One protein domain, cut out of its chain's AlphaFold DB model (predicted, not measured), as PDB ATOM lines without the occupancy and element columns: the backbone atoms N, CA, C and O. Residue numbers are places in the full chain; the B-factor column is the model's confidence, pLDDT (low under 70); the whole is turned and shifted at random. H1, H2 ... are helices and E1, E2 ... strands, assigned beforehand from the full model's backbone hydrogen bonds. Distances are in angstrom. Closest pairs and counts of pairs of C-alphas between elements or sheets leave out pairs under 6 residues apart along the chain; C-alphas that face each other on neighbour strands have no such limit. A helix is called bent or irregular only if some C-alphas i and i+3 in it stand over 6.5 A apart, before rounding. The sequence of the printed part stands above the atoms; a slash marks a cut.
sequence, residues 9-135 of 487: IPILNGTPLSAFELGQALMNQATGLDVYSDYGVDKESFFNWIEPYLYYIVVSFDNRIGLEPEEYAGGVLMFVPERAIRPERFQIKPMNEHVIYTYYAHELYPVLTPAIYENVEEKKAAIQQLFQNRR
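What this domain is: This is residues 9 to 135 of the 487 residues of an uncharacterized protein of Halanaerobiaceae bacterium (UniProt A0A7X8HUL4). Two small clusters sit side by side, and a helix stands off on an arm. One cluster is the strand pair E1 and E2 with H1 and H2 next to it; the other is the sheet E3, E4, E5 with the short H3 on it, and residues 110 to 119 lead away to H4, of which residues 121 to 134 stand free. The printed part has 127 residues, with four named helices and five named strands in the order E1 H1 E2 H2 E3 E4 E5 H3 H4; E1 and E2 are antiparallel, and the mixed sheet runs E3 E4 E5. The class is mixed, helices and strands, and under half of the residues, 59, are in named elements. The whole is loose, with a radius of gyration of the C-alphas of 17.7 A and spans of 47 by 38 by 29 A.

Where its parts are: E1, residues 9 to 12, begins at C-alpha 9 (221.643, 358.172, 323.811). H1, residues 19 to 27, is 12.3 A long, and E2 is residues 33 to 36. H2, residues 43 to 53, is 15.8 A long and irregular: C-alphas 49 and 52 are 7.1 A apart. E3 is residues 57 to 60, E4 residues 76 to 79, E5 residues 99 to 102 and H3 residues 105 to 108. H4, residues 120 to 134, is 20.8 A long and ends at C-alpha 134 (234.299, 371.510, 330.697).

How they stand to each other: E1 and E2 are antiparallel at 148 degrees, with N 11 and O 34 at 2.8 A. The closest C-alphas of E1 and H1 are those of Pro 10 and Leu 22, 6.9 A apart. H1 and H2 only just touch, with 3 pairs of C-alphas within 8 A; the closest, of Gly 23 and Glu 51, are 6.7 A apart. E3 and E4 form an antiparallel hairpin, with N 59 and O 77 at 2.9 A. E4 and E5 are parallel at 29 degrees, with N 78 and O 100 at 2.8 A. H3 is on this sheet at a height over the sheet of 7.7 A. H1 and H4 have every O i to N i+4 pair within hydrogen-bond range, H2 has 5 of 7, and H3 is too short for such a pair.

The domain as a whole: The farthest C-alphas, of Ile 92 and Asn 133, are 49.5 A apart. The printed part has no cut. The links E3 to E4, E4 to E5 and H3 to H4 are long. Of the printed residues, 48 have pLDDT under 70, among them 62 to 74, 110 to 121 and 123 to 135.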
ATOM      1  N   ILE A   9     220.973 359.195 324.613       89.56
ATOM      2  CA  ILE A   9     221.643 358.172 323.811       89.56
ATOM      3  C   ILE A   9     221.078 356.806 324.222       89.56
ATOM      4  O   ILE A   9     221.328 356.383 325.351       89.56
ATOM      5  N   PRO A  10     220.328 356.099 323.361       89.50
ATOM      6  CA  PRO A  10     219.909 354.733 323.653       89.50
ATOM      7  C   PRO A  10     221.119 353.800 323.658       89.50
ATOM      8  O   PRO A  10     221.989 353.901 322.788       89.50
ATOM      9  N   ILE A  11     221.161 352.883 324.618       89.75
ATOM     10  CA  ILE A  11     222.248 351.921 324.788       89.75
ATOM     11  C   ILE A  11     221.695 350.508 325.002       89.75
ATOM     12  O   ILE A  11     220.696 350.325 325.688       89.75
ATOM     13  N   LEU A  12     222.370 349.495 324.466       89.00
ATOM     14  CA  LEU A  12     222.145 348.086 324.796       89.00
ATOM     15  C   LEU A  12     223.414 347.539 325.436       89.00
ATOM     16  O   LEU A  12     224.470 347.531 324.803       89.00
ATOM     17  N   ASN A  13     223.332 347.116 326.700       86.94
ATOM     18  CA  ASN A  13     224.483 346.614 327.460       86.94
ATOM     19  C   ASN A  13     225.694 347.570 327.406       86.94
ATOM     20  O   ASN A  13     226.831 347.157 327.197       86.94
ATOM     21  N   GLY A  14     225.436 348.877 327.537       79.69
ATOM     22  CA  GLY A  14     226.466 349.920 327.489       79.69
ATOM     23  C   GLY A  14     226.919 350.342 326.085       79.69
ATOM     24  O   GLY A  14     227.708 351.281 325.981       79.69
ATOM     25  N   THR A  15     226.410 349.712 325.022       83.25
ATOM     26  CA  THR A  15     226.751 350.038 323.627       83.25
ATOM     27  C   THR A  15     225.702 350.969 323.014       83.25
ATOM     28  O   THR A  15     224.530 350.596 322.994       83.25
ATOM     29  N   PRO A  16     226.071 352.159 322.504       86.75
ATOM     30  CA  PRO A  16     225.137 353.065 321.836       86.75
ATOM     31  C   PRO A  16     224.466 352.444 320.612       86.75
ATOM     32  O   PRO A  16     225.133 351.819 319.793       86.75
ATOM     33  N   LEU A  17     223.167 352.694 320.461       85.25
ATOM     34  CA  LEU A  17     222.370 352.209 319.337       85.25
ATOM     35  C   LEU A  17     222.127 353.305 318.290       85.25
ATOM     36  O   LEU A  17     222.002 354.502 318.593       85.25
ATOM     37  N   SER A  18     222.039 352.896 317.029       86.25
ATOM     38  CA  SER A  18     221.372 353.642 315.959       86.25
ATOM     39  C   SER A  18     219.844 353.616 316.125       86.25
ATOM     40  O   SER A  18     219.311 352.863 316.940       86.25
ATOM     41  N   ALA A  19     219.113 354.425 315.347       87.44
ATOM     42  CA  ALA A  19     217.645 354.402 315.376       87.44
ATOM     43  C   ALA A  19     217.097 353.032 314.933       87.44
ATOM     44  O   ALA A  19     216.137 352.524 315.508       87.44
ATOM     45  N   PHE A  20     217.751 352.409 313.948       85.50
ATOM     46  CA  PHE A  20     217.371 351.089 313.449       85.50
ATOM     47  C   PHE A  20     217.596 349.997 314.502       85.50
ATOM     48  O   PHE A  20     216.693 349.209 314.777       85.50
ATOM     49  N   GLU A  21     218.769 349.980 315.140       88.25
ATOM     50  CA  GLU A  21     219.082 349.005 316.195       88.25
ATOM     51  C   GLU A  21     218.212 349.202 317.441       88.25
ATOM     52  O   GLU A  21     217.799 348.217 318.049       88.25
ATOM     53  N   LEU A  22     217.875 350.449 317.797       91.88
ATOM     54  CA  LEU A  22     216.916 350.727 318.867       91.88
ATOM     55  C   LEU A  22     215.532 350.160 318.532       91.88
ATOM     56  O   LEU A  22     214.924 349.516 319.384       91.88
ATOM     57  N   GLY A  23     215.052 350.350 317.299       89.69
ATOM     58  CA  GLY A  23     213.777 349.787 316.853       89.69
ATOM     59  C   GLY A  23     213.759 348.263 316.976       89.69
ATOM     60  O   GLY A  23     212.834 347.698 317.555       89.69
ATOM     61  N   GLN A  24     214.827 347.596 316.533       88.94
ATOM     62  CA  GLN A  24     214.982 346.145 316.688       88.94
ATOM     63  C   GLN A  24     215.036 345.713 318.161       88.94
ATOM     64  O   GLN A  24     214.430 344.707 318.528       88.94
ATOM     65  N   ALA A  25     215.745 346.453 319.014       91.69
ATOM     66  CA  ALA A  25     215.856 346.136 320.434       91.69
ATOM     67  C   ALA A  25     214.512 346.274 321.169       91.69
ATOM     68  O   ALA A  25     214.189 345.423 321.999       91.69
ATOM     69  N   LEU A  26     213.718 347.300 320.838       91.75
ATOM     70  CA  LEU A  26     212.375 347.506 321.387       91.75
ATOM     71  C   LEU A  26     211.406 346.413 320.925       91.75
ATOM     72  O   LEU A  26     210.762 345.780 321.761       91.75
ATOM     73  N   MET A  27     211.382 346.110 319.622       87.81
ATOM     74  CA  MET A  27     210.537 345.045 319.060       87.81
ATOM     75  C   MET A  27     210.818 343.674 319.686       87.81
ATOM     76  O   MET A  27     209.895 342.897 319.919       87.81
ATOM     77  N   ASN A  28     212.090 343.378 319.966       90.06
ATOM     78  CA  ASN A  28     212.516 342.100 320.537       90.06
ATOM     79  C   ASN A  28     212.561 342.094 322.074       90.06
ATOM     80  O   ASN A  28     212.982 341.093 322.652       90.06
ATOM     81  N   GLN A  29     212.164 343.188 322.737       88.44
ATOM     82  CA  GLN A  29     212.220 343.342 324.197       88.44
ATOM     83  C   GLN A  29     213.597 342.979 324.780       88.44
ATOM     84  O   GLN A  29     213.715 342.236 325.757       88.44
ATOM     85  N   ALA A  30     214.660 343.476 324.141       89.94
ATOM     86  CA  ALA A  30     216.030 343.103 324.469       89.94
ATOM     87  C   ALA A  30     216.383 343.426 325.933       89.94
ATOM     88  O   ALA A  30     216.193 344.545 326.421       89.94
ATOM     89  N   THR A  31     216.954 342.450 326.638       90.44
ATOM     90  CA  THR A  31     217.442 342.633 328.008       90.44
ATOM     91  C   THR A  31     218.700 343.505 328.025       90.44
ATOM     92  O   THR A  31     219.607 343.341 327.209       90.44
ATOM     93  N   GLY A  32     218.755 344.456 328.965       86.12
ATOM     94  CA  GLY A  32     219.865 345.412 329.082       86.12
ATOM     95  C   GLY A  32     219.747 346.656 328.196       86.12
ATOM     96  O   GLY A  32     220.727 347.389 328.047       86.12
ATOM     97  N   LEU A  33     218.569 346.897 327.608       91.44
ATOM     98  CA  LEU A  33     218.238 348.144 326.924       91.44
ATOM     99  C   LEU A  33     218.036 349.281 327.943       91.44
ATOM    100  O   LEU A  33     217.273 349.151 328.910       91.44
ATOM    101  N   ASP A  34     218.731 350.395 327.731       91.31
ATOM    102  CA  ASP A  34     218.732 351.551 328.624       91.31
ATOM    103  C   ASP A  34     219.006 352.863 327.867       91.31
ATOM    104  O   ASP A  34     219.182 352.877 326.646       91.31
ATOM    105  N   VAL A  35     219.039 353.980 328.590       88.94
ATOM    106  CA  VAL A  35     219.373 355.307 328.067       88.94
ATOM    107  C   VAL A  35     220.520 355.936 328.850       88.94
ATOM    108  O   VAL A  35     220.620 355.812 330.067       88.94
ATOM    109  N   TYR A  36     221.370 356.680 328.151       84.88
ATOM    110  CA  TYR A  36     222.321 357.603 328.755       84.88
ATOM    111  C   TYR A  36     221.839 359.045 328.552       84.88
ATOM    112  O   TYR A  36     221.534 359.444 327.428       84.88
ATOM    113  N   SER A  37     221.761 359.822 329.635       80.62
ATOM    114  CA  SER A  37     221.374 361.238 329.607       80.62
ATOM    115  C   SER A  37     221.915 361.992 330.822       80.62
ATOM    116  O   SER A  37     221.826 361.503 331.947       80.62
ATOM    117  N   ASP A  38     222.385 363.222 330.611       65.38
ATOM    118  CA  ASP A  38     222.809 364.130 331.691       65.38
ATOM    119  C   ASP A  38     221.629 364.798 332.420       65.38
ATOM    120  O   ASP A  38     221.812 365.455 333.447       65.38
ATOM    121  N   TYR A  39     220.410 364.636 331.900       62.59
ATOM    122  CA  TYR A  39     219.202 365.290 332.407       62.59
ATOM    123  C   TYR A  39     218.304 364.359 333.232       62.59
ATOM    124  O   TYR A  39     217.222 364.773 333.643       62.59
ATOM    125  N   GLY A  40     218.737 363.117 333.490       71.44
ATOM    126  CA  GLY A  40     217.967 362.144 334.274       71.44
ATOM    127  C   GLY A  40     216.651 361.737 333.605       71.44
ATOM    128  O   GLY A  40     215.631 361.611 334.280       71.44
ATOM    129  N   VAL A  41     216.657 361.592 332.276       78.56
ATOM    130  CA  VAL A  41     215.476 361.185 331.506       78.56
ATOM    131  C   VAL A  41     215.074 359.755 331.869       78.56
ATOM    132  O   VAL A  41     215.900 358.846 331.845       78.56
ATOM    133  N   ASP A  42     213.790 359.564 332.171       86.50
ATOM    134  CA  ASP A  42     213.205 358.245 332.400       86.50
ATOM    135  C   ASP A  42     213.173 357.422 331.101       86.50
ATOM    136  O   ASP A  42     212.630 357.861 330.080       86.50
ATOM    137  N   LYS A  43     213.754 356.220 331.145       88.38
ATOM    138  CA  LYS A  43     213.945 355.379 329.957       88.38
ATOM    139  C   LYS A  43     212.631 354.896 329.357       88.38
ATOM    140  O   LYS A  43     212.496 354.890 328.139       88.38
ATOM    141  N   GLU A  44     211.653 354.538 330.189       90.19
ATOM    142  CA  GLU A  44     210.360 354.041 329.712       90.19
ATOM    143  C   GLU A  44     209.580 355.158 329.021       90.19
ATOM    144  O   GLU A  44     209.025 354.959 327.942       90.19
ATOM    145  N   SER A  45     209.607 356.365 329.591       85.00
ATOM    146  CA  SER A  45     209.025 357.559 328.978       85.00
ATOM    147  C   SER A  45     209.639 357.867 327.613       85.00
ATOM    148  O   SER A  45     208.908 358.190 326.676       85.00
ATOM    149  N   PHE A  46     210.965 357.757 327.485       89.44
ATOM    150  CA  PHE A  46     211.647 357.955 326.207       89.44
ATOM    151  C   PHE A  46     211.296 356.853 325.199       89.44
ATOM    152  O   PHE A  46     210.917 357.170 324.074       89.44
ATOM    153  N   PHE A  47     211.361 355.578 325.600       93.31
ATOM    154  CA  PHE A  47     211.065 354.444 324.721       93.31
ATOM    155  C   PHE A  47     209.626 354.463 324.207       93.31
ATOM    156  O   PHE A  47     209.428 354.395 322.997       93.31
ATOM    157  N   ASN A  48     208.644 354.688 325.082       89.19
ATOM    158  CA  ASN A  48     207.238 354.813 324.690       89.19
ATOM    159  C   ASN A  48     206.995 355.986 323.726       89.19
ATOM    160  O   ASN A  48     206.082 355.943 322.903       89.19
ATOM    161  N   TRP A  49     207.783 357.060 323.841       88.81
ATOM    162  CA  TRP A  49     207.675 358.205 322.945       88.81
ATOM    163  C   TRP A  49     208.316 357.938 321.581       88.81
ATOM    164  O   TRP A  49     207.705 358.269 320.568       88.81
ATOM    165  N   ILE A  50     209.526 357.370 321.544       89.38
ATOM    166  CA  ILE A  50     210.305 357.222 320.306       89.38
ATOM    167  C   ILE A  50     209.866 356.018 319.467       89.38
ATOM    168  O   ILE A  50     209.917 356.101 318.244       89.38
ATOM    169  N   GLU A  51     209.397 354.930 320.088       89.38
ATOM    170  CA  GLU A  51     209.007 353.677 319.421       89.38
ATOM    171  C   GLU A  51     208.164 353.867 318.141       89.38
ATOM    172  O   GLU A  51     208.575 353.353 317.096       89.38
ATOM    173  N   PRO A  52     207.056 354.643 318.130       85.88
ATOM    174  CA  PRO A  52     206.246 354.812 316.919       85.88
ATOM    175  C   PRO A  52     206.977 355.526 315.769       85.88
ATOM    176  O   PRO A  52     206.560 355.408 314.617       85.88
ATOM    177  N   TYR A  53     208.063 356.250 316.051       84.19
ATOM    178  CA  TYR A  53     208.856 356.971 315.053       84.19
ATOM    179  C   TYR A  53     209.977 356.122 314.440       84.19
ATOM    180  O   TYR A  53     210.575 356.536 313.452       84.19
ATOM    181  N   LEU A  54     210.256 354.930 314.978       88.38
ATOM    182  CA  LEU A  54     211.337 354.059 314.495       88.38
ATOM    183  C   LEU A  54     210.913 353.145 313.333       88.38
ATOM    184  O   LEU A  54     211.727 352.366 312.840       88.38
ATOM    185  N   TYR A  55     209.656 353.241 312.880       84.69
ATOM    186  CA  TYR A  55     209.121 352.409 311.801       84.69
ATOM    187  C   TYR A  55     209.554 352.874 310.401       84.69
ATOM    188  O   TYR A  55     209.966 352.054 309.587       84.69
ATOM    189  N   TYR A  56     209.514 354.183 310.128       85.94
ATOM    190  CA  TYR A  56     210.071 354.788 308.912       85.94
ATOM    191  C   TYR A  56     211.203 355.731 309.306       85.94
ATOM    192  O   TYR A  56     210.970 356.720 309.996       85.94
ATOM    193  N   ILE A  57     212.423 355.443 308.856       86.75
ATOM    194  CA  ILE A  57     213.599 356.256 309.190       86.75
ATOM    195  C   ILE A  57     213.943 357.109 307.976       86.75
ATOM    196  O   ILE A  57     214.138 356.580 306.885       86.75
ATOM    197  N   VAL A  58     214.028 358.424 308.164       82.31
ATOM    198  CA  VAL A  58     214.364 359.380 307.102       82.31
ATOM    199  C   VAL A  58     215.689 360.044 307.420       82.31
ATOM    200  O   VAL A  58     215.892 360.523 308.535       82.31
ATOM    201  N   VAL A  59     216.571 360.099 306.427       79.12
ATOM    202  CA  VAL A  59     217.845 360.812 306.493       79.12
ATOM    203  C   VAL A  59     217.913 361.788 305.325       79.12
ATOM    204  O   VAL A  59     217.776 361.402 304.165       79.12
ATOM    205  N   SER A  60     218.109 363.064 305.640       76.06
ATOM    206  CA  SER A  60     218.342 364.111 304.646       76.06
ATOM    207  C   SER A  60     219.718 363.948 304.002       76.06
ATOM    208  O   SER A  60     220.673 363.529 304.653       76.06
ATOM    209  N   PHE A  61     219.861 364.329 302.731       72.56
ATOM    210  CA  PHE A  61     221.173 364.368 302.067       72.56
ATOM    211  C   PHE A  61     222.050 365.568 302.478       72.56
ATOM    212  O   PHE A  61     222.991 365.917 301.776       72.56
ATOM    213  N   ASP A  62     221.780 366.184 303.630       62.34
ATOM    214  CA  ASP A  62     222.339 367.463 304.090       62.34
ATOM    215  C   ASP A  62     223.720 367.374 304.767       62.34
ATOM    216  O   ASP A  62     224.373 368.397 304.961       62.34
ATOM    217  N   ASN A  63     224.203 366.174 305.099       55.38
ATOM    218  CA  ASN A  63     225.423 365.977 305.894       55.38
ATOM    219  C   ASN A  63     226.660 365.542 305.080       55.38
ATOM    220  O   ASN A  63     227.426 364.685 305.523       55.38
ATOM    221  N   ARG A  64     226.888 366.109 303.885       54.91
ATOM    222  CA  ARG A  64     228.082 365.800 303.070       54.91
ATOM    223  C   ARG A  64     229.007 367.010 302.938       54.91
ATOM    224  O   ARG A  64     228.613 368.060 302.450       54.91
ATOM    225  N   ILE A  65     230.255 366.846 303.377       45.41
ATOM    226  CA  ILE A  65     231.326 367.842 303.242       45.41
ATOM    227  C   ILE A  65     231.951 367.682 301.846       45.41
ATOM    228  O   ILE A  65     232.417 366.591 301.522       45.41
ATOM    229  N   GLY A  66     231.992 368.751 301.041       46.72
ATOM    230  CA  GLY A  66     232.724 368.787 299.762       46.72
ATOM    231  C   GLY A  66     231.931 368.431 298.495       46.72
ATOM    232  O   GLY A  66     232.551 368.054 297.507       46.72
ATOM    233  N   LEU A  67     230.597 368.537 298.516       51.12
ATOM    234  CA  LEU A  67     229.733 368.420 297.330       51.12
ATOM    235  C   LEU A  67     229.006 369.746 297.068       51.12
ATOM    236  O   LEU A  67     228.717 370.474 298.018       51.12
ATOM    237  N   GLU A  68     228.695 370.041 295.803       54.81
ATOM    238  CA  GLU A  68     227.948 371.245 295.417       54.81
ATOM    239  C   GLU A  68     226.443 371.083 295.735       54.81
ATOM    240  O   GLU A  68     225.863 370.037 295.412       54.81
ATOM    241  N   PRO A  69     225.787 372.072 296.382       57.00
ATOM    242  CA  PRO A  69     224.400 371.984 296.850       57.00
ATOM    243  C   PRO A  69     223.378 371.568 295.791       57.00
ATOM    244  O   PRO A  69     222.394 370.907 296.127       57.00
ATOM    245  N   GLU A  70     223.590 371.918 294.520       60.91
ATOM    246  CA  GLU A  70     222.657 371.589 293.438       60.91
ATOM    247  C   GLU A  70     222.516 370.076 293.192       60.91
ATOM    248  O   GLU A  70     221.511 369.645 292.630       60.91
ATOM    249  N   GLU A  71     223.475 369.255 293.636       53.72
ATOM    250  CA  GLU A  71     223.479 367.804 293.399       53.72
ATOM    251  C   GLU A  71     222.682 366.995 294.441       53.72
ATOM    252  O   GLU A  71     222.393 365.818 294.222       53.72
ATOM    253  N   TYR A  72     222.324 367.594 295.584       59.09
ATOM    254  CA  TYR A  72     221.697 366.875 296.705       59.09
ATOM    255  C   TYR A  72     220.631 367.674 297.474       59.09
ATOM    256  O   TYR A  72     219.950 367.110 298.341       59.09
ATOM    257  N   ALA A  73     220.461 368.968 297.179       58.62
ATOM    258  CA  ALA A  73     219.500 369.827 297.861       58.62
ATOM    259  C   ALA A  73     218.065 369.285 297.756       58.62
ATOM    260  O   ALA A  73     217.503 369.112 296.678       58.62
ATOM    261  N   GLY A  74     217.448 369.050 298.917       62.56
ATOM    262  CA  GLY A  74     216.041 368.659 299.036       62.56
ATOM    263  C   GLY A  74     215.753 367.159 298.913       62.56
ATOM    264  O   GLY A  74     214.599 366.767 299.106       62.56
ATOM    265  N   GLY A  75     216.760 366.324 298.640       73.62
ATOM    266  CA  GLY A  75     216.606 364.871 298.606       73.62
ATOM    267  C   GLY A  75     216.703 364.211 299.982       73.62
ATOM    268  O   GLY A  75     217.387 364.697 300.887       73.62
ATOM    269  N   VAL A  76     216.010 363.083 300.137       80.75
ATOM    270  CA  VAL A  76     216.049 362.267 301.358       80.75
ATOM    271  C   VAL A  76     216.138 360.784 301.010       80.75
ATOM    272  O   VAL A  76     215.547 360.329 300.030       80.75
ATOM    273  N   LEU A  77     216.829 360.016 301.848       83.62
ATOM    274  CA  LEU A  77     216.764 358.558 301.858       83.62
ATOM    275  C   LEU A  77     215.807 358.123 302.964       83.62
ATOM    276  O   LEU A  77     215.996 358.466 304.132       83.62
ATOM    277  N   MET A  78     214.776 357.371 302.598       86.25
ATOM    278  CA  MET A  78     213.806 356.815 303.529       86.25
ATOM    279  C   MET A  78     213.940 355.298 303.580       86.25
ATOM    280  O   MET A  78     213.706 354.601 302.593       86.25
ATOM    281  N   PHE A  79     214.251 354.780 304.760       86.88
ATOM    282  CA  PHE A  79     214.132 353.362 305.041       86.88
ATOM    283  C   PHE A  79     212.680 352.981 305.306       86.88
ATOM    284  O   PHE A  79     211.990 353.583 306.133       86.88
ATOM    285  N   VAL A  80     212.252 351.945 304.598       85.81
ATOM    286  CA  VAL A  80     210.932 351.331 304.659       85.81
ATOM    287  C   VAL A  80     211.151 349.861 305.017       85.81
ATOM    288  O   VAL A  80     211.914 349.195 304.320       85.81
ATOM    289  N   PRO A  81     210.525 349.323 306.077       81.25
ATOM    290  CA  PRO A  81     210.626 347.903 306.389       81.25
ATOM    291  C   PRO A  81     210.146 347.036 305.222       81.25
ATOM    292  O   PRO A  81     209.253 347.419 304.464       81.25
ATOM    293  N   GLU A  82     210.722 345.846 305.065       74.94
ATOM    294  CA  GLU A  82     210.327 344.944 303.987       74.94
ATOM    295  C   GLU A  82     208.821 344.633 304.081       74.94
ATOM    296  O   GLU A  82     208.315 344.262 305.141       74.94
ATOM    297  N   ARG A  83     208.097 344.797 302.962       76.12
ATOM    298  CA  ARG A  83     206.625 344.663 302.853       76.12
ATOM    299  C   ARG A  83     205.797 345.773 303.515       76.12
ATOM    300  O   ARG A  83     204.569 345.694 303.466       76.12
ATOM    301  N   ALA A  84     206.416 346.806 304.086       79.56
ATOM    302  CA  ALA A  84     205.695 348.003 304.508       79.56
ATOM    303  C   ALA A  84     205.237 348.826 303.292       79.56
ATOM    304  O   ALA A  84     205.834 348.782 302.212       79.56
ATOM    305  N   ILE A  85     204.152 349.581 303.467       82.19
ATOM    306  CA  ILE A  85     203.636 350.470 302.424       82.19
ATOM    307  C   ILE A  85     204.639 351.606 302.238       82.19
ATOM    308  O   ILE A  85     204.975 352.294 303.196       82.19
ATOM    309  N   ARG A  86     205.085 351.841 301.003       82.00
ATOM    310  CA  ARG A  86     205.889 353.026 300.692       82.00
ATOM    311  C   ARG A  86     205.015 354.272 300.861       82.00
ATOM    312  O   ARG A  86     204.016 354.394 300.149       82.00
ATOM    313  N   PRO A  87     205.329 355.182 301.795       79.88
ATOM    314  CA  PRO A  87     204.532 356.385 301.956       79.88
ATOM    315  C   PRO A  87     204.831 357.327 300.791       79.88
ATOM    316  O   PRO A  87     205.931 357.843 300.697       79.88
ATOM    317  N   GLU A  88     203.871 357.558 299.900       79.31
ATOM    318  CA  GLU A  88     204.004 358.518 298.782       79.31
ATOM    319  C   GLU A  88     203.395 359.891 299.121       79.31
ATOM    320  O   GLU A  88     203.524 360.875 298.387       79.31
ATOM    321  N   ARG A  89     202.701 359.969 300.260       73.69
ATOM    322  CA  ARG A  89     202.033 361.165 300.769       73.69
ATOM    323  C   ARG A  89     202.249 361.277 302.267       73.69
ATOM    324  O   ARG A  89     202.085 360.298 302.991       73.69
ATOM    325  N   PHE A  90     202.538 362.488 302.732       66.75
ATOM    326  CA  PHE A  90     202.531 362.814 304.152       66.75
ATOM    327  C   PHE A  90     201.389 363.793 304.429       66.75
ATOM    328  O   PHE A  90     201.334 364.890 303.864       66.75
ATOM    329  N   GLN A  91     200.447 363.372 305.277       69.19
ATOM    330  CA  GLN A  91     199.162 364.043 305.493       69.19
ATOM    331  C   GLN A  91     198.381 364.220 304.176       69.19
ATOM    332  O   GLN A  91     197.763 363.274 303.697       69.19
ATOM    333  N   ILE A  92     198.418 365.413 303.576       62.94
ATOM    334  CA  ILE A  92     197.711 365.757 302.329       62.94
ATOM    335  C   ILE A  92     198.651 366.146 301.182       62.94
ATOM    336  O   ILE A  92     198.190 366.333 300.058       62.94
ATOM    337  N   LYS A  93     199.955 366.287 301.451       59.59
ATOM    338  CA  LYS A  93     200.936 366.689 300.441       59.59
ATOM    339  C   LYS A  93     201.604 365.450 299.841       59.59
ATOM    340  O   LYS A  93     201.949 364.537 300.601       59.59
ATOM    341  N   PRO A  94     201.801 365.396 298.512       69.19
ATOM    342  CA  PRO A  94     202.730 364.431 297.938       69.19
ATOM    343  C   PRO A  94     204.104 364.641 298.575       69.19
ATOM    344  O   PRO A  94     204.490 365.777 298.873       69.19
ATOM    345  N   MET A  95     204.809 363.548 298.849       68.69
ATOM    346  CA  MET A  95     206.203 363.651 299.266       68.69
ATOM    347  C   MET A  95     207.045 364.265 298.133       68.69
ATOM    348  O   MET A  95     206.646 364.213 296.971       68.69
ATOM    349  N   ASN A  96     208.170 364.902 298.479       64.44
ATOM    350  CA  ASN A  96     209.063 365.550 297.508       64.44
ATOM    351  C   ASN A  96     209.470 364.558 296.396       64.44
ATOM    352  O   ASN A  96     209.648 363.374 296.670       64.44
ATOM    353  N   GLU A  97     209.679 365.038 295.167       60.06
ATOM    354  CA  GLU A  97     210.087 364.225 294.004       60.06
ATOM    355  C   GLU A  97     211.455 363.531 294.193       60.06
ATOM    356  O   GLU A  97     211.825 362.651 293.424       60.06
ATOM    357  N   HIS A  98     212.186 363.882 295.256       74.25
ATOM    358  CA  HIS A  98     213.559 363.461 295.539       74.25
ATOM    359  C   HIS A  98     213.673 362.478 296.725       74.25
ATOM    360  O   HIS A  98     214.701 362.433 297.405       74.25
ATOM    361  N   VAL A  99     212.616 361.708 297.020       80.56
ATOM    362  CA  VAL A  99     212.662 360.636 298.033       80.56
ATOM    363  C   VAL A  99     213.174 359.347 297.399       80.56
ATOM    364  O   VAL A  99     212.540 358.784 296.508       80.56
ATOM    365  N   ILE A 100     214.291 358.835 297.909       82.06
ATOM    366  CA  ILE A 100     214.793 357.503 297.576       82.06
ATOM    367  C   ILE A 100     214.348 356.545 298.679       82.06
ATOM    368  O   ILE A 100     214.613 356.787 299.853       82.06
ATOM    369  N   TYR A 101     213.668 355.456 298.317       84.88
ATOM    370  CA  TYR A 101     213.261 354.425 299.273       84.88
ATOM    371  C   TYR A 101     214.268 353.284 299.299       84.88
ATOM    372  O   TYR A 101     214.640 352.762 298.248       84.88
ATOM    373  N   THR A 102     214.622 352.841 300.498       84.50
ATOM    374  CA  THR A 102     215.476 351.677 300.720       84.50
ATOM    375  C   THR A 102     214.836 350.684 301.682       84.50
ATOM    376  O   THR A 102     214.094 351.067 302.585       84.50
ATOM    377  N   TYR A 103     215.143 349.402 301.493       84.62
ATOM    378  CA  TYR A 103     214.827 348.323 302.435       84.62
ATOM    379  C   TYR A 103     216.066 347.861 303.208       84.62
ATOM    380  O   TYR A 103     216.005 346.915 303.994       84.62
ATOM    381  N   TYR A 104     217.209 348.502 302.968       81.50
ATOM    382  CA  TYR A 104     218.504 348.054 303.433       81.50
ATOM    383  C   TYR A 104     219.066 349.041 304.450       81.50
ATOM    384  O   TYR A 104     219.486 350.146 304.120       81.50
ATOM    385  N   ALA A 105     219.120 348.624 305.715       79.06
ATOM    386  CA  ALA A 105     219.631 349.466 306.796       79.06
ATOM    387  C   ALA A 105     221.090 349.920 306.573       79.06
ATOM    388  O   ALA A 105     221.464 351.009 307.001       79.06
ATOM    389  N   HIS A 106     221.902 349.131 305.861       77.00
ATOM    390  CA  HIS A 106     223.290 349.480 305.537       77.00
ATOM    391  C   HIS A 106     223.425 350.634 304.525       77.00
ATOM    392  O   HIS A 106     224.523 351.146 304.330       77.00
ATOM    393  N   GLU A 107     222.337 351.050 303.871       74.31
ATOM    394  CA  GLU A 107     222.329 352.253 303.032       74.31
ATOM    395  C   GLU A 107     222.100 353.527 303.862       74.31
ATOM    396  O   GLU A 107     222.516 354.609 303.455       74.31
ATOM    397  N   LEU A 108     221.484 353.404 305.047       73.50
ATOM    398  CA  LEU A 108     221.354 354.501 306.013       73.50
ATOM    399  C   LEU A 108     222.610 354.672 306.866       73.50
ATOM    400  O   LEU A 108     223.007 355.792 307.186       73.50
ATOM    401  N   TYR A 109     223.193 353.551 307.286       72.81
ATOM    402  CA  TYR A 109     224.333 353.523 308.185       72.81
ATOM    403  C   TYR A 109     225.519 352.929 307.437       72.81
ATOM    404  O   TYR A 109     225.445 351.761 307.048       72.81
ATOM    405  N   PRO A 110     226.611 353.686 307.229       61.88
ATOM    406  CA  PRO A 110     227.798 353.126 306.604       61.88
ATOM    407  C   PRO A 110     228.266 351.911 307.407       61.88
ATOM    408  O   PRO A 110     228.173 351.903 308.635       61.88
ATOM    409  N   VAL A 111     228.782 350.890 306.719       57.44
ATOM    410  CA  VAL A 111     229.394 349.734 307.382       57.44
ATOM    411  C   VAL A 111     230.575 350.242 308.202       57.44
ATOM    412  O   VAL A 111     231.631 350.582 307.667       57.44
ATOM    413  N   LEU A 112     230.374 350.342 309.514       55.50
ATOM    414  CA  LEU A 112     231.410 350.771 310.436       55.50
ATOM    415  C   LEU A 112     232.443 349.645 310.522       55.50
ATOM    416  O   LEU A 112     232.149 348.538 310.968       55.50
ATOM    417  N   THR A 113     233.660 349.911 310.057       57.91
ATOM    418  CA  THR A 113     234.762 348.954 310.174       57.91
ATOM    419  C   THR A 113     235.118 348.736 311.650       57.91
ATOM    420  O   THR A 113     235.045 349.703 312.418       57.91
ATOM    421  N   PRO A 114     235.596 347.541 312.054       56.53
ATOM    422  CA  PRO A 114     236.017 347.256 313.432       56.53
ATOM    423  C   PRO A 114     236.972 348.298 314.040       56.53
ATOM    424  O   PRO A 114     236.883 348.579 315.231       56.53
ATOM    425  N   ALA A 115     237.790 348.960 313.214       61.53
ATOM    426  CA  ALA A 115     238.683 350.056 313.603       61.53
ATOM    427  C   ALA A 115     237.983 351.242 314.308       61.53
ATOM    428  O   ALA A 115     238.589 351.952 315.110       61.53
ATOM    429  N   ILE A 116     236.689 351.474 314.056       54.12
ATOM    430  CA  ILE A 116     235.925 352.551 314.709       54.12
ATOM    431  C   ILE A 116     235.629 352.191 316.176       54.12
ATOM    432  O   ILE A 116     235.618 353.078 317.036       54.12
ATOM    433  N   TYR A 117     235.491 350.890 316.460       54.03
ATOM    434  CA  TYR A 117     235.261 350.307 317.785       54.03
ATOM    435  C   TYR A 117     236.552 349.922 318.524       54.03
ATOM    436  O   TYR A 117     236.501 349.461 319.664       54.03
ATOM    437  N   GLU A 118     237.723 350.134 317.925       62.91
ATOM    438  CA  GLU A 118     238.978 350.047 318.666       62.91
ATOM    439  C   GLU A 118     239.037 351.163 319.716       62.91
ATOM    440  O   GLU A 118     238.632 352.308 319.468       62.91
ATOM    441  N   ASN A 119     239.535 350.815 320.904       69.06
ATOM    442  CA  ASN A 119     239.739 351.731 322.026       69.06
ATOM    443  C   ASN A 119     238.451 352.433 322.499       69.06
ATOM    444  O   ASN A 119     238.492 353.584 322.923       69.06
ATOM    445  N   VAL A 120     237.290 351.763 322.433       63.06
ATOM    446  CA  VAL A 120     235.992 352.321 322.877       63.06
ATOM    447  C   VAL A 120     236.046 352.835 324.311       63.06
ATOM    448  O   VAL A 120     235.605 353.952 324.558       63.06
ATOM    449  N   GLU A 121     236.623 352.074 325.241       69.19
ATOM    450  CA  GLU A 121     236.742 352.512 326.639       69.19
ATOM    451  C   GLU A 121     237.690 353.709 326.794       69.19
ATOM    452  O   GLU A 121     237.415 354.610 327.580       69.19
ATOM    453  N   GLU A 122     238.746 353.794 325.985       70.81
ATOM    454  CA  GLU A 122     239.673 354.930 325.983       70.81
ATOM    455  C   GLU A 122     239.023 356.188 325.387       70.81
ATOM    456  O   GLU A 122     239.113 357.271 325.956       70.81
ATOM    457  N   LYS A 123     238.278 356.048 324.283       62.97
ATOM    458  CA  LYS A 123     237.487 357.125 323.667       62.97
ATOM    459  C   LYS A 123     236.364 357.588 324.593       62.97
ATOM    460  O   LYS A 123     236.124 358.784 324.713       62.97
ATOM    461  N   LYS A 124     235.690 356.660 325.276       59.31
ATOM    462  CA  LYS A 124     234.654 356.951 326.272       59.31
ATOM    463  C   LYS A 124     235.244 357.680 327.472       59.31
ATOM    464  O   LYS A 124     234.679 358.690 327.879       59.31
ATOM    465  N   ALA A 125     236.394 357.233 327.977       65.94
ATOM    466  CA  ALA A 125     237.136 357.931 329.019       65.94
ATOM    467  C   ALA A 125     237.569 359.328 328.553       65.94
ATOM    468  O   ALA A 125     237.349 360.291 329.277       65.94
ATOM    469  N   ALA A 126     238.076 359.479 327.327       62.81
ATOM    470  CA  ALA A 126     238.469 360.770 326.762       62.81
ATOM    471  C   ALA A 126     237.278 361.729 326.598       62.81
ATOM    472  O   ALA A 126     237.388 362.912 326.916       62.81
ATOM    473  N   ILE A 127     236.120 361.230 326.156       53.44
ATOM    474  CA  ILE A 127     234.874 362.000 326.050       53.44
ATOM    475  C   ILE A 127     234.367 362.393 327.443       53.44
ATOM    476  O   ILE A 127     234.058 363.560 327.676       53.44
ATOM    477  N   GLN A 128     234.323 361.454 328.391       53.94
ATOM    478  CA  GLN A 128     233.945 361.737 329.777       53.94
ATOM    479  C   GLN A 128     234.892 362.751 330.417       53.94
ATOM    480  O   GLN A 128     234.427 363.668 331.085       53.94
ATOM    481  N   GLN A 129     236.195 362.643 330.171       57.97
ATOM    482  CA  GLN A 129     237.205 363.576 330.656       57.97
ATOM    483  C   GLN A 129     237.054 364.953 329.994       57.97
ATOM    484  O   GLN A 129     237.137 365.965 330.680       57.97
ATOM    485  N   LEU A 130     236.734 365.021 328.697       56.16
ATOM    486  CA  LEU A 130     236.362 366.260 328.002       56.16
ATOM    487  C   LEU A 130     235.140 366.930 328.643       56.16
ATOM    488  O   LEU A 130     235.162 368.138 328.878       56.16
ATOM    489  N   PHE A 131     234.092 366.167 328.964       52.97
ATOM    490  CA  PHE A 131     232.894 366.694 329.624       52.97
ATOM    491  C   PHE A 131     233.153 367.102 331.078       52.97
ATOM    492  O   PHE A 131     232.710 368.169 331.502       52.97
ATOM    493  N   GLN A 132     233.910 366.302 331.831       56.72
ATOM    494  CA  GLN A 132     234.309 366.620 333.203       56.72
ATOM    495  C   GLN A 132     235.183 367.877 333.254       56.72
ATOM    496  O   GLN A 132     234.939 368.746 334.088       56.72
ATOM    497  N   ASN A 133     236.124 368.035 332.319       59.06
ATOM    498  CA  ASN A 133     237.000 369.206 332.239       59.06
ATOM    499  C   ASN A 133     236.254 370.486 331.840       59.06
ATOM    500  O   ASN A 133     236.663 371.576 332.237       59.06
ATOM    501  N   ARG A 134     235.155 370.373 331.082       59.56
ATOM    502  CA  ARG A 134     234.299 371.510 330.697       59.56
ATOM    503  C   ARG A 134     233.291 371.903 331.775       59.56
ATOM    504  O   ARG A 134     232.755 373.011 331.718       59.56
ATOM    505  N   ARG A 135     233.014 371.021 332.739       59.88
ATOM    506  CA  ARG A 135     232.014 371.262 333.780       59.88
ATOM    507  C   ARG A 135     232.517 372.329 334.751       59.88
ATOM    508  O   ARG A 135     233.531 372.166 335.421       59.88
TER     509      ARG A 135